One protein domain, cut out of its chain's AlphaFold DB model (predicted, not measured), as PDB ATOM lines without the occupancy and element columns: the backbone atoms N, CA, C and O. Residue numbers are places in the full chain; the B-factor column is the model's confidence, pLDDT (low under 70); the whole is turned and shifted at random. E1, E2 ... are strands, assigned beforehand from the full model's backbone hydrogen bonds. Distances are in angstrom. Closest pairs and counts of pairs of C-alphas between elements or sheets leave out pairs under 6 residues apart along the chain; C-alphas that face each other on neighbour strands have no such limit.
ATOM      1  N   GLY A  46     136.226 114.220 117.853       79.69
ATOM      2  CA  GLY A  46     135.366 114.795 116.813       79.69
ATOM      3  C   GLY A  46     134.567 116.033 117.234       79.69
ATOM      4  O   GLY A  46     133.903 116.621 116.379       79.69
ATOM      5  N   ASP A  47     134.658 116.473 118.493       87.00
ATOM      6  CA  ASP A  47     134.000 117.705 118.929       87.00
ATOM      7  C   ASP A  47     134.586 118.950 118.254       87.00
ATOM      8  O   ASP A  47     135.788 119.062 117.983       87.00
ATOM      9  N   ALA A  48     133.715 119.933 118.020       86.44
ATOM     10  CA  ALA A  48     134.121 121.233 117.516       86.44
ATOM     11  C   ALA A  48     134.947 121.972 118.579       86.44
ATOM     12  O   ALA A  48     134.434 122.426 119.601       86.44
ATOM     13  N   ILE A  49     136.246 122.111 118.320       88.31
ATOM     14  CA  ILE A  49     137.174 122.782 119.230       88.31
ATOM     15  C   ILE A  49     136.853 124.279 119.272       88.31
ATOM     16  O   ILE A  49     136.716 124.926 118.232       88.31
ATOM     17  N   SER A  50     136.800 124.853 120.476       86.88
ATOM     18  CA  SER A  50     136.609 126.294 120.641       86.88
ATOM     19  C   SER A  50     137.679 127.100 119.886       86.88
ATOM     20  O   SER A  50     138.876 126.834 120.038       86.88
ATOM     21  N   PRO A  51     137.304 128.166 119.154       89.19
ATOM     22  CA  PRO A  51     138.260 129.035 118.460       89.19
ATOM     23  C   PRO A  51     139.189 129.800 119.419       89.19
ATOM     24  O   PRO A  51     140.214 130.353 119.012       89.19
ATOM     25  N   MET A  52     138.836 129.847 120.708       90.81
ATOM     26  CA  MET A  52     139.641 130.461 121.768       90.81
ATOM     27  C   MET A  52     140.620 129.480 122.421       90.81
ATOM     28  O   MET A  52     141.383 129.884 123.298       90.81
ATOM     29  N   PHE A  53     140.626 128.212 121.999       92.94
ATOM     30  CA  PHE A  53     141.566 127.217 122.496       92.94
ATOM     31  C   PHE A  53     142.999 127.620 122.141       92.94
ATOM     32  O   PHE A  53     143.321 127.924 120.987       92.94
ATOM     33  N   THR A  54     143.868 127.638 123.143       93.75
ATOM     34  CA  THR A  54     145.259 128.065 123.021       93.75
ATOM     35  C   THR A  54     146.214 126.969 123.473       93.75
ATOM     36  O   THR A  54     145.897 126.092 124.268       93.75
ATOM     37  N   VAL A  55     147.416 127.007 122.923       94.12
ATOM     38  CA  VAL A  55     148.504 126.088 123.226       94.12
ATOM     39  C   VAL A  55     149.760 126.894 123.469       94.12
ATOM     40  O   VAL A  55     149.941 127.971 122.896       94.12
ATOM     41  N   LEU A  56     150.631 126.392 124.337       94.69
ATOM     42  CA  LEU A  56     151.875 127.085 124.617       94.69
ATOM     43  C   LEU A  56     152.930 126.690 123.587       94.69
ATOM     44  O   LEU A  56     153.293 125.516 123.474       94.69
ATOM     45  N   VAL A  57     153.432 127.680 122.852       94.44
ATOM     46  CA  VAL A  57     154.428 127.477 121.799       94.44
ATOM     47  C   VAL A  57     155.684 128.281 122.062       94.44
ATOM     48  O   VAL A  57     155.658 129.344 122.681       94.44
ATOM     49  N   ARG A  58     156.796 127.767 121.547       93.62
ATOM     50  CA  ARG A  58     158.050 128.482 121.373       93.62
ATOM     51  C   ARG A  58     158.180 128.871 119.905       93.62
ATOM     52  O   ARG A  58     158.177 128.006 119.029       93.62
ATOM     53  N   THR A  59     158.300 130.166 119.648       91.94
ATOM     54  CA  THR A  59     158.524 130.692 118.302       91.94
ATOM     55  C   THR A  59     159.958 130.412 117.833       91.94
ATOM     56  O   THR A  59     160.835 130.167 118.668       91.94
ATOM     57  N   PRO A  60     160.250 130.511 116.520       90.06
ATOM     58  CA  PRO A  60     161.616 130.390 116.001       90.06
ATOM     59  C   PRO A  60     162.613 131.374 116.629       90.06
ATOM     60  O   PRO A  60     163.798 131.083 116.727       90.06
ATOM     61  N   GLN A  61     162.135 132.533 117.090       89.69
ATOM     62  CA  GLN A  61     162.933 133.551 117.781       89.69
ATOM     63  C   GLN A  61     163.175 133.214 119.266       89.69
ATOM     64  O   GLN A  61     163.740 134.020 119.997       89.69
ATOM     65  N   GLY A  62     162.704 132.057 119.742       88.75
ATOM     66  CA  GLY A  62     162.848 131.611 121.126       88.75
ATOM     67  C   GLY A  62     161.840 132.214 122.110       88.75
ATOM     68  O   GLY A  62     161.911 131.906 123.300       88.75
ATOM     69  N   LYS A  63     160.881 133.036 121.654       90.62
ATOM     70  CA  LYS A  63     159.836 133.610 122.521       90.62
ATOM     71  C   LYS A  63     158.792 132.538 122.832       90.62
ATOM     72  O   LYS A  63     158.345 131.828 121.936       90.62
ATOM     73  N   VAL A  64     158.401 132.416 124.098       92.00
ATOM     74  CA  VAL A  64     157.345 131.491 124.536       92.00
ATOM     75  C   VAL A  64     156.074 132.287 124.781       92.00
ATOM     76  O   VAL A  64     156.106 133.257 125.536       92.00
ATOM     77  N   LEU A  65     154.979 131.905 124.127       92.19
ATOM     78  CA  LEU A  65     153.704 132.614 124.210       92.19
ATOM     79  C   LEU A  65     152.514 131.685 123.928       92.19
ATOM     80  O   LEU A  65     152.659 130.716 123.177       92.19
ATOM     81  N   PRO A  66     151.344 131.943 124.537       92.31
ATOM     82  CA  PRO A  66     150.127 131.208 124.223       92.31
ATOM     83  C   PRO A  66     149.629 131.597 122.824       92.31
ATOM     84  O   PRO A  66     149.358 132.768 122.555       92.31
ATOM     85  N   GLN A  67     149.481 130.609 121.944       92.88
ATOM     86  CA  GLN A  67     149.012 130.768 120.568       92.88
ATOM     87  C   GLN A  67     147.692 130.022 120.385       92.88
ATOM     88  O   GLN A  67     147.517 128.925 120.909       92.88
ATOM     89  N   ARG A  68     146.738 130.594 119.641       92.94
ATOM     90  CA  ARG A  68     145.487 129.885 119.324       92.94
ATOM     91  C   ARG A  68     145.789 128.666 118.466       92.94
ATOM     92  O   ARG A  68     146.518 128.796 117.486       92.94
ATOM     93  N   LEU A  69     145.183 127.525 118.786       92.06
ATOM     94  CA  LEU A  69     145.430 126.268 118.075       92.06
ATOM     95  C   LEU A  69     145.133 126.390 116.571       92.06
ATOM     96  O   LEU A  69     145.923 125.955 115.746       92.06
ATOM     97  N   GLN A  70     144.046 127.078 116.218       90.75
ATOM     98  CA  GLN A  70     143.674 127.382 114.829       90.75
ATOM     99  C   GLN A  70     144.680 128.272 114.075       90.75
ATOM    100  O   GLN A  70     144.677 128.299 112.850       90.75
ATOM    101  N   ASN A  71     145.526 129.012 114.796       92.19
ATOM    102  CA  ASN A  71     146.521 129.924 114.232       92.19
ATOM    103  C   ASN A  71     147.951 129.387 114.434       92.19
ATOM    104  O   ASN A  71     148.905 130.167 114.362       92.19
ATOM    105  N   LEU A  72     148.097 128.101 114.764       90.00
ATOM    106  CA  LEU A  72     149.388 127.461 114.981       90.00
ATOM    107  C   LEU A  72     150.179 127.429 113.670       90.00
ATOM    108  O   LEU A  72     149.666 127.004 112.635       90.00
ATOM    109  N   LYS A  73     151.437 127.873 113.710       89.50
ATOM    110  CA  LYS A  73     152.319 127.845 112.538       89.50
ATOM    111  C   LYS A  73     153.197 126.601 112.556       89.50
ATOM    112  O   LYS A  73     153.670 126.180 113.604       89.50
ATOM    113  N   SER A  74     153.510 126.059 111.382       86.44
ATOM    114  CA  SER A  74     154.334 124.844 111.260       86.44
ATOM    115  C   SER A  74     155.775 125.003 111.765       86.44
ATOM    116  O   SER A  74     156.449 124.009 112.004       86.44
ATOM    117  N   ASN A  75     156.267 126.238 111.905       90.00
ATOM    118  CA  ASN A  75     157.601 126.537 112.431       90.00
ATOM    119  C   ASN A  75     157.620 126.793 113.949       90.00
ATOM    120  O   ASN A  75     158.681 127.060 114.510       90.00
ATOM    121  N   GLU A  76     156.467 126.743 114.616       91.06
ATOM    122  CA  GLU A  76     156.357 126.883 116.065       91.06
ATOM    123  C   GLU A  76     156.513 125.519 116.740       91.06
ATOM    124  O   GLU A  76     156.005 124.501 116.273       91.06
ATOM    125  N   THR A  77     157.230 125.484 117.863       92.56
ATOM    126  CA  THR A  77     157.439 124.248 118.626       92.56
ATOM    127  C   THR A  77     156.536 124.232 119.850       92.56
ATOM    128  O   THR A  77     156.588 125.148 120.668       92.56
ATOM    129  N   LEU A  78     155.731 123.183 120.012       94.06
ATOM    130  CA  LEU A  78     154.892 123.012 121.199       94.06
ATOM    131  C   LEU A  78     155.749 122.786 122.444       94.06
ATOM    132  O   LEU A  78     156.658 121.952 122.454       94.06
ATOM    133  N   LEU A  79     155.439 123.512 123.516       93.31
ATOM    134  CA  LEU A  79     156.148 123.357 124.776       93.31
ATOM    135  C   LEU A  79     155.606 122.144 125.544       93.31
ATOM    136  O   LEU A  79     154.401 122.000 125.728       93.31
ATOM    137  N   ARG A  80     156.517 121.280 126.004       92.62
ATOM    138  CA  ARG A  80     156.214 120.037 126.741       92.62
ATOM    139  C   ARG A  80     156.745 120.044 128.178       92.62
ATOM    140  O   ARG A  80     156.856 119.001 128.807       92.62
ATOM    141  N   GLN A  81     157.164 121.202 128.674       92.12
ATOM    142  CA  GLN A  81     157.799 121.347 129.983       92.12
ATOM    143  C   GLN A  81     157.054 122.394 130.795       92.12
ATOM    144  O   GLN A  81     156.457 123.306 130.221       92.12
ATOM    145  N   ALA A  82     157.119 122.265 132.120       94.06
ATOM    146  CA  ALA A  82     156.562 123.262 133.018       94.06
ATOM    147  C   ALA A  82     157.127 124.647 132.688       94.06
ATOM    148  O   ALA A  82     158.338 124.817 132.525       94.06
ATOM    149  N   PHE A  83     156.245 125.630 132.558       94.12
ATOM    150  CA  PHE A  83     156.633 126.985 132.200       94.12
ATOM    151  C   PHE A  83     155.664 127.973 132.811       94.12
ATOM    152  O   PHE A  83     154.463 127.783 132.712       94.12
ATOM    153  N   SER A  84     156.173 129.044 133.402       93.19
ATOM    154  CA  SER A  84     155.343 130.104 133.955       93.19
ATOM    155  C   SER A  84     156.016 131.434 133.687       93.19
ATOM    156  O   SER A  84     157.219 131.572 133.918       93.19
ATOM    157  N   ARG A  85     155.262 132.400 133.167       90.12
ATOM    158  CA  ARG A  85     155.778 133.736 132.868       90.12
ATOM    159  C   ARG A  85     154.637 134.748 132.783       90.12
ATOM    160  O   ARG A  85     153.566 134.439 132.264       90.12
ATOM    161  N   ASP A  86     154.935 135.965 133.216       86.69
ATOM    162  CA  ASP A  86     154.183 137.164 132.864       86.69
ATOM    163  C   ASP A  86     154.679 137.714 131.528       86.69
ATOM    164  O   ASP A  86     155.887 137.868 131.309       86.69
ATOM    165  N   ASP A  87     153.764 137.974 130.603       82.06
ATOM    166  CA  ASP A  87     154.133 138.657 129.372       82.06
ATOM    167  C   ASP A  87     154.369 140.158 129.576       82.06
ATOM    168  O   ASP A  87     154.130 140.725 130.638       82.06
ATOM    169  N   GLU A  88     154.849 140.809 128.518       78.19
ATOM    170  CA  GLU A  88     155.136 142.249 128.491       78.19
ATOM    171  C   GLU A  88     153.905 143.119 128.811       78.19
ATOM    172  O   GLU A  88     154.063 144.266 129.220       78.19
ATOM    173  N   ASN A  89     152.692 142.577 128.663       77.81
ATOM    174  CA  ASN A  89     151.433 143.252 128.962       77.81
ATOM    175  C   ASN A  89     150.902 142.910 130.368       77.81
ATOM    176  O   ASN A  89     149.778 143.279 130.697       77.81
ATOM    177  N   GLY A  90     151.672 142.190 131.193       77.50
ATOM    178  CA  GLY A  90     151.251 141.741 132.522       77.50
ATOM    179  C   GLY A  90     150.267 140.567 132.507       77.50
ATOM    180  O   GLY A  90     149.655 140.268 133.534       77.50
ATOM    181  N   ARG A  91     150.092 139.884 131.368       85.75
ATOM    182  CA  ARG A  91     149.272 138.671 131.283       85.75
ATOM    183  C   ARG A  91     150.080 137.484 131.771       85.75
ATOM    184  O   ARG A  91     151.078 137.096 131.161       85.75
ATOM    185  N   PHE A  92     149.603 136.870 132.840       90.62
ATOM    186  CA  PHE A  92     150.196 135.661 133.385       90.62
ATOM    187  C   PHE A  92     149.738 134.435 132.598       90.62
ATOM    188  O   PHE A  92     148.538 134.231 132.385       90.62
ATOM    189  N   PHE A  93     150.675 133.568 132.226       94.06
ATOM    190  CA  PHE A  93     150.347 132.229 131.762       94.06
ATOM    191  C   PHE A  93     151.285 131.179 132.348       94.06
ATOM    192  O   PHE A  93     152.474 131.410 132.573       94.06
ATOM    193  N   SER A  94     150.720 130.000 132.577       95.06
ATOM    194  CA  SER A  94     151.391 128.864 133.194       95.06
ATOM    195  C   SER A  94     150.998 127.578 132.480       95.06
ATOM    196  O   SER A  94     149.818 127.312 132.270       95.06
ATOM    197  N   LEU A  95     151.994 126.779 132.116       96.50
ATOM    198  CA  LEU A  95     151.853 125.421 131.627       96.50
ATOM    199  C   LEU A  95     152.334 124.462 132.712       96.50
ATOM    200  O   LEU A  95     153.499 124.499 133.110       96.50
ATOM    201  N   THR A  96     151.446 123.576 133.144       96.25
ATOM    202  CA  THR A  96     151.712 122.551 134.151       96.25
ATOM    203  C   THR A  96     151.547 121.166 133.520       96.25
ATOM    204  O   THR A  96     150.465 120.853 133.021       96.25
ATOM    205  N   PRO A  97     152.587 120.315 133.503       95.06
ATOM    206  CA  PRO A  97     152.452 118.921 133.091       95.06
ATOM    207  C   PRO A  97     151.559 118.163 134.079       95.06
ATOM    208  O   PRO A  97     151.815 118.176 135.281       95.06
ATOM    209  N   VAL A  98     150.515 117.507 133.575       94.38
ATOM    210  CA  VAL A  98     149.570 116.703 134.374       94.38
ATOM    211  C   VAL A  98     149.813 115.206 134.160       94.38
ATOM    212  O   VAL A  98     149.595 114.401 135.060       94.38
ATOM    213  N   ALA A  99     150.296 114.831 132.974       92.62
ATOM    214  CA  ALA A  99     150.743 113.486 132.624       92.62
ATOM    215  C   ALA A  99     151.933 113.584 131.643       92.62
ATOM    216  O   ALA A  99     152.222 114.685 131.169       92.62
ATOM    217  N   PRO A 100     152.613 112.474 131.286       90.62
ATOM    218  CA  PRO A 100     153.770 112.507 130.380       90.62
ATOM    219  C   PRO A 100     153.504 113.199 129.037       90.62
ATOM    220  O   PRO A 100     154.395 113.821 128.463       90.62
ATOM    221  N   ASP A 101     152.271 113.105 128.546       93.81
ATOM    222  CA  ASP A 101     151.829 113.707 127.297       93.81
ATOM    223  C   ASP A 101     150.686 114.713 127.477       93.81
ATOM    224  O   ASP A 101     150.234 115.266 126.482       93.81
ATOM    225  N   ALA A 102     150.231 114.980 128.706       94.75
ATOM    226  CA  ALA A 102     149.093 115.854 128.984       94.75
ATOM    227  C   ALA A 102     149.499 117.075 129.807       94.75
ATOM    228  O   ALA A 102     150.212 116.975 130.806       94.75
ATOM    229  N   PHE A 103     148.982 118.230 129.410       96.12
ATOM    230  CA  PHE A 103     149.356 119.523 129.956       96.12
ATOM    231  C   PHE A 103     148.116 120.346 130.270       96.12
ATOM    232  O   PHE A 103     147.135 120.322 129.526       96.12
ATOM    233  N   GLU A 104     148.183 121.094 131.363       96.50
ATOM    234  CA  GLU A 104     147.218 122.120 131.722       96.50
ATOM    235  C   GLU A 104     147.834 123.492 131.469       96.50
ATOM    236  O   GLU A 104     148.902 123.805 131.991       96.50
ATOM    237  N   LEU A 105     147.165 124.302 130.657       96.31
ATOM    238  CA  LEU A 105     147.556 125.669 130.355       96.31
ATOM    239  C   LEU A 105     146.547 126.627 130.988       96.31
ATOM    240  O   LEU A 105     145.362 126.626 130.647       96.31
ATOM    241  N   PHE A 106     147.038 127.457 131.896       94.81
ATOM    242  CA  PHE A 106     146.320 128.583 132.466       94.81
ATOM    243  C   PHE A 106     146.774 129.873 131.789       94.81
ATOM    244  O   PHE A 106     147.974 130.129 131.693       94.81
ATOM    245  N   VAL A 107     145.827 130.689 131.334       92.88
ATOM    246  CA  VAL A 107     146.092 131.999 130.729       92.88
ATOM    247  C   VAL A 107     145.162 133.031 131.350       92.88
ATOM    248  O   VAL A 107     143.940 132.902 131.269       92.88
ATOM    249  N   ASN A 108     145.739 134.064 131.955       91.56
ATOM    250  CA  ASN A 108     145.021 135.193 132.525       91.56
ATOM    251  C   ASN A 108     145.120 136.397 131.582       91.56
ATOM    252  O   ASN A 108     146.152 137.060 131.509       91.56
ATOM    253  N   TYR A 109     144.044 136.661 130.850       86.81
ATOM    254  CA  TYR A 109     143.838 137.897 130.103       86.81
ATOM    255  C   TYR A 109     143.167 138.948 130.991       86.81
ATOM    256  O   TYR A 109     142.459 138.617 131.941       86.81
ATOM    257  N   ASP A 110     143.280 140.214 130.600       84.19
ATOM    258  CA  ASP A 110     142.747 141.366 131.342       84.19
ATOM    259  C   ASP A 110     141.267 141.225 131.733       84.19
ATOM    260  O   ASP A 110     140.843 141.671 132.796       84.19
ATOM    261  N   THR A 111     140.463 140.589 130.876       83.25
ATOM    262  CA  THR A 111     139.011 140.434 131.069       83.25
ATOM    263  C   THR A 111     138.542 138.980 131.099       83.25
ATOM    264  O   THR A 111     137.341 138.722 131.261       83.25
ATOM    265  N   ALA A 112     139.456 138.018 130.941       88.25
ATOM    266  CA  ALA A 112     139.118 136.606 130.842       88.25
ATOM    267  C   ALA A 112     140.247 135.693 131.320       88.25
ATOM    268  O   ALA A 112     141.417 135.944 131.093       88.25
ATOM    269  N   GLN A 113     139.886 134.579 131.932       91.44
ATOM    270  CA  GLN A 113     140.792 133.538 132.382       91.44
ATOM    271  C   GLN A 113     140.429 132.248 131.678       91.44
ATOM    272  O   GLN A 113     139.274 131.818 131.734       91.44
ATOM    273  N   PHE A 114     141.406 131.635 131.023       93.31
ATOM    274  CA  PHE A 114     141.242 130.347 130.368       93.31
ATOM    275  C   PHE A 114     142.057 129.296 131.105       93.31
ATOM    276  O   PHE A 114     143.251 129.467 131.344       93.31
ATOM    277  N   THR A 115     141.401 128.191 131.435       93.88
ATOM    278  CA  THR A 115     142.035 126.964 131.903       93.88
ATOM    279  C   THR A 115     141.722 125.892 130.881       93.88
ATOM    280  O   THR A 115     140.556 125.614 130.603       93.88
ATOM    281  N   GLN A 116     142.747 125.284 130.310       94.75
ATOM    282  CA  GLN A 116     142.567 124.263 129.289       94.75
ATOM    283  C   GLN A 116     143.526 123.112 129.505       94.75
ATOM    284  O   GLN A 116     144.627 123.293 130.017       94.75
ATOM    285  N   ARG A 117     143.101 121.924 129.093       95.44
ATOM    286  CA  ARG A 117     143.926 120.726 129.107       95.44
ATOM    287  C   ARG A 117     144.007 120.174 127.707       95.44
ATOM    288  O   ARG A 117     143.003 120.126 126.997       95.44
ATOM    289  N   TYR A 118     145.194 119.743 127.327       95.12
ATOM    290  CA  TYR A 118     145.429 119.079 126.057       95.12
ATOM    291  C   TYR A 118     146.538 118.053 126.190       95.12
ATOM    292  O   TYR A 118     147.407 118.147 127.058       95.12
ATOM    293  N   ARG A 119     146.518 117.083 125.286       94.62
ATOM    294  CA  ARG A 119     147.576 116.107 125.097       94.62
ATOM    295  C   ARG A 119     148.405 116.469 123.872       94.62
ATOM    296  O   ARG A 119     147.851 116.878 122.857       94.62
ATOM    297  N   ILE A 120     149.722 116.317 123.958       93.62
ATOM    298  CA  ILE A 120     150.618 116.411 122.807       93.62
ATOM    299  C   ILE A 120     151.141 115.012 122.497       93.62
ATOM    300  O   ILE A 120     152.013 114.480 123.184       93.62
ATOM    301  N   THR A 121     150.627 114.447 121.417       92.38
ATOM    302  CA  THR A 121     151.003 113.131 120.889       92.38
ATOM    303  C   THR A 121     152.480 113.058 120.474       92.38
ATOM    304  O   THR A 121     153.177 114.077 120.359       92.38
ATOM    305  N   ALA A 122     152.990 111.840 120.265       89.19
ATOM    306  CA  ALA A 122     154.372 111.615 119.837       89.19
ATOM    307  C   ALA A 122     154.664 112.218 118.449       89.19
ATOM    308  O   ALA A 122     155.757 112.735 118.232       89.19
ATOM    309  N   ASP A 123     153.671 112.249 117.556       88.25
ATOM    310  CA  ASP A 123     153.716 112.910 116.243       88.25
ATOM    311  C   ASP A 123     153.520 114.436 116.317       88.25
ATOM    312  O   ASP A 123     153.482 115.112 115.293       88.25
ATOM    313  N   GLY A 124     153.431 115.006 117.524       86.88
ATOM    314  CA  GLY A 124     153.378 116.455 117.730       86.88
ATOM    315  C   GLY A 124     152.002 117.077 117.504       86.88
ATOM    316  O   GLY A 124     151.896 118.301 117.472       86.88
ATOM    317  N   LYS A 125     150.942 116.275 117.391       89.88
ATOM    318  CA  LYS A 125     149.565 116.775 117.311       89.88
ATOM    319  C   LYS A 125     149.005 117.085 118.689       89.88
ATOM    320  O   LYS A 125     149.234 116.347 119.654       89.88
ATOM    321  N   VAL A 126     148.218 118.151 118.751       92.44
ATOM    322  CA  VAL A 126     147.488 118.561 119.949       92.44
ATOM    323  C   VAL A 126     146.107 117.922 119.931       92.44
ATOM    324  O   VAL A 126     145.350 118.115 118.986       92.44
ATOM    325  N   VAL A 127     145.776 117.204 120.999       92.94
ATOM    326  CA  VAL A 127     144.445 116.654 121.257       92.94
ATOM    327  C   VAL A 127     143.841 117.427 122.433       92.94
ATOM    328  O   VAL A 127     144.320 117.275 123.561       92.94
ATOM    329  N   PRO A 128     142.847 118.300 122.207       93.75
ATOM    330  CA  PRO A 128     142.144 118.992 123.284       93.75
ATOM    331  C   PRO A 128     141.442 117.997 124.206       93.75
ATOM    332  O   PRO A 128     140.853 117.030 123.739       93.75
ATOM    333  N   LEU A 129     141.508 118.233 125.515       93.88
ATOM    334  CA  LEU A 129     140.865 117.388 126.528       93.88
ATOM    335  C   LEU A 129     139.785 118.152 127.281       93.88
ATOM    336  O   LEU A 129     138.704 117.629 127.525       93.88
ATOM    337  N   SER A 130     140.070 119.396 127.666       93.25
ATOM    338  CA  SER A 130     139.073 120.233 128.322       93.25
ATOM    339  C   SER A 130     139.328 121.711 128.109       93.25
ATOM    340  O   SER A 130     140.482 122.138 128.023       93.25
ATOM    341  N   PHE A 131     138.270 122.508 128.129       93.00
ATOM    342  CA  PHE A 131     138.352 123.958 128.089       93.00
ATOM    343  C   PHE A 131     137.389 124.582 129.088       93.00
ATOM    344  O   PHE A 131     136.248 124.163 129.258       93.00
ATOM    345  N   LYS A 132     137.876 125.604 129.780       91.94
ATOM    346  CA  LYS A 132     137.097 126.399 130.709       91.94
ATOM    347  C   LYS A 132     137.473 127.851 130.541       91.94
ATOM    348  O   LYS A 132     138.630 128.227 130.712       91.94
ATOM    349  N   SER A 133     136.470 128.667 130.258       90.06
ATOM    350  CA  SER A 133     136.611 130.112 130.223       90.06
ATOM    351  C   SER A 133     135.833 130.743 131.360       90.06
ATOM    352  O   SER A 133     134.644 130.489 131.530       90.06
ATOM    353  N   TRP A 134     136.489 131.625 132.093       87.50
ATOM    354  CA  TRP A 134     135.851 132.579 132.976       87.50
ATOM    355  C   TRP A 134     136.071 133.970 132.398       87.50
ATOM    356  O   TRP A 134     137.176 134.300 131.993       87.50
ATOM    357  N   SER A 135     135.041 134.800 132.327       88.19
ATOM    358  CA  SER A 135     135.185 136.162 131.804       88.19
ATOM    359  C   SER A 135     134.367 137.145 132.616       88.19
ATOM    360  O   SER A 135     133.433 136.755 133.322       88.19
TER     361      SER A 135
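This is residues 46 to 135 of the 175 residues of an uncharacterized protein of Kingella denitrificans ATCC 33394 (UniProt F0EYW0). Picture a small, uneven sandwich: a twisted sheet of five strands, E3 to E7, with the two-strand hairpin E1 and E2 crossed over part of one of its faces. A long link, residues 69 to 82, brings the chain from the small sheet to the large one, and E7 bends along the sheet's edge. The printed part has 90 residues, with no named helix and seven named strands, E1 to E7 in chain order, in the class all strand; both sheets are antiparallel, the larger in the order E3, E4, E5, E6, E7. It is compact, with a radius of gyration of the C-alphas of 12.3 A and spans of 33 by 31 by 24 A.

Find C-alpha 54 at (145.259, 128.065, 123.021), where E1 begins; it runs through residues 54 to 58, and E2 returns through residues 64 to 68. Pass the long link to E3, residues 83 to 86, then E4, residues 92 to 97, which is 16.9 A long. Next come E5, residues 102 to 109, 22.7 A, and E6, residues 112 to 120, 24.6 A. E7, residues 126 to 135, is 24.5 A from first to last C-alpha, bends by 69 degrees at residue 129, and ends at C-alpha 135 at (135.185, 136.162, 131.804).

Look first at the sheet E3 to E7, a meander, each strand the antiparallel neighbour of the one before; its edge strands are E3 and E7. N 85 is 3.0 A from O 93 between E3 and E4, N 96 is 2.8 A from O 104 between E4 and E5, N 105 is 2.8 A from O 116 between E5 and E6, and N 115 is 2.9 A from O 132 between E6 and E7, each within hydrogen-bond range. In the hairpin E1 and E2, N 55 and O 67 are 2.8 A apart, also within that range. The two sheets form a sandwich, two sheets face to face, with the facing parts 9.2 A centre to centre and the strands of one at 81 degrees to those of the other. The closest C-alphas of E1 and E5 are those of Val 55 and Leu 105, 7.2 A; those of E2 and E4 are Pro 66 and Phe 93, 7.6 A. E1 and E7 are apart, but only just, at 8.3 A. In the long link, residues 77 to 78 pair antiparallel with residues 57 to 58 of E1.

The C-alphas farthest apart in the domain are those of Gly 46 and Glu 88, 35.8 A. The printed part has no cut. The link E2 to E3, 14 residues, is long; the other links between strands are tight. The mean pLDDT of the printed part is 91.0, and no printed residue is under 70.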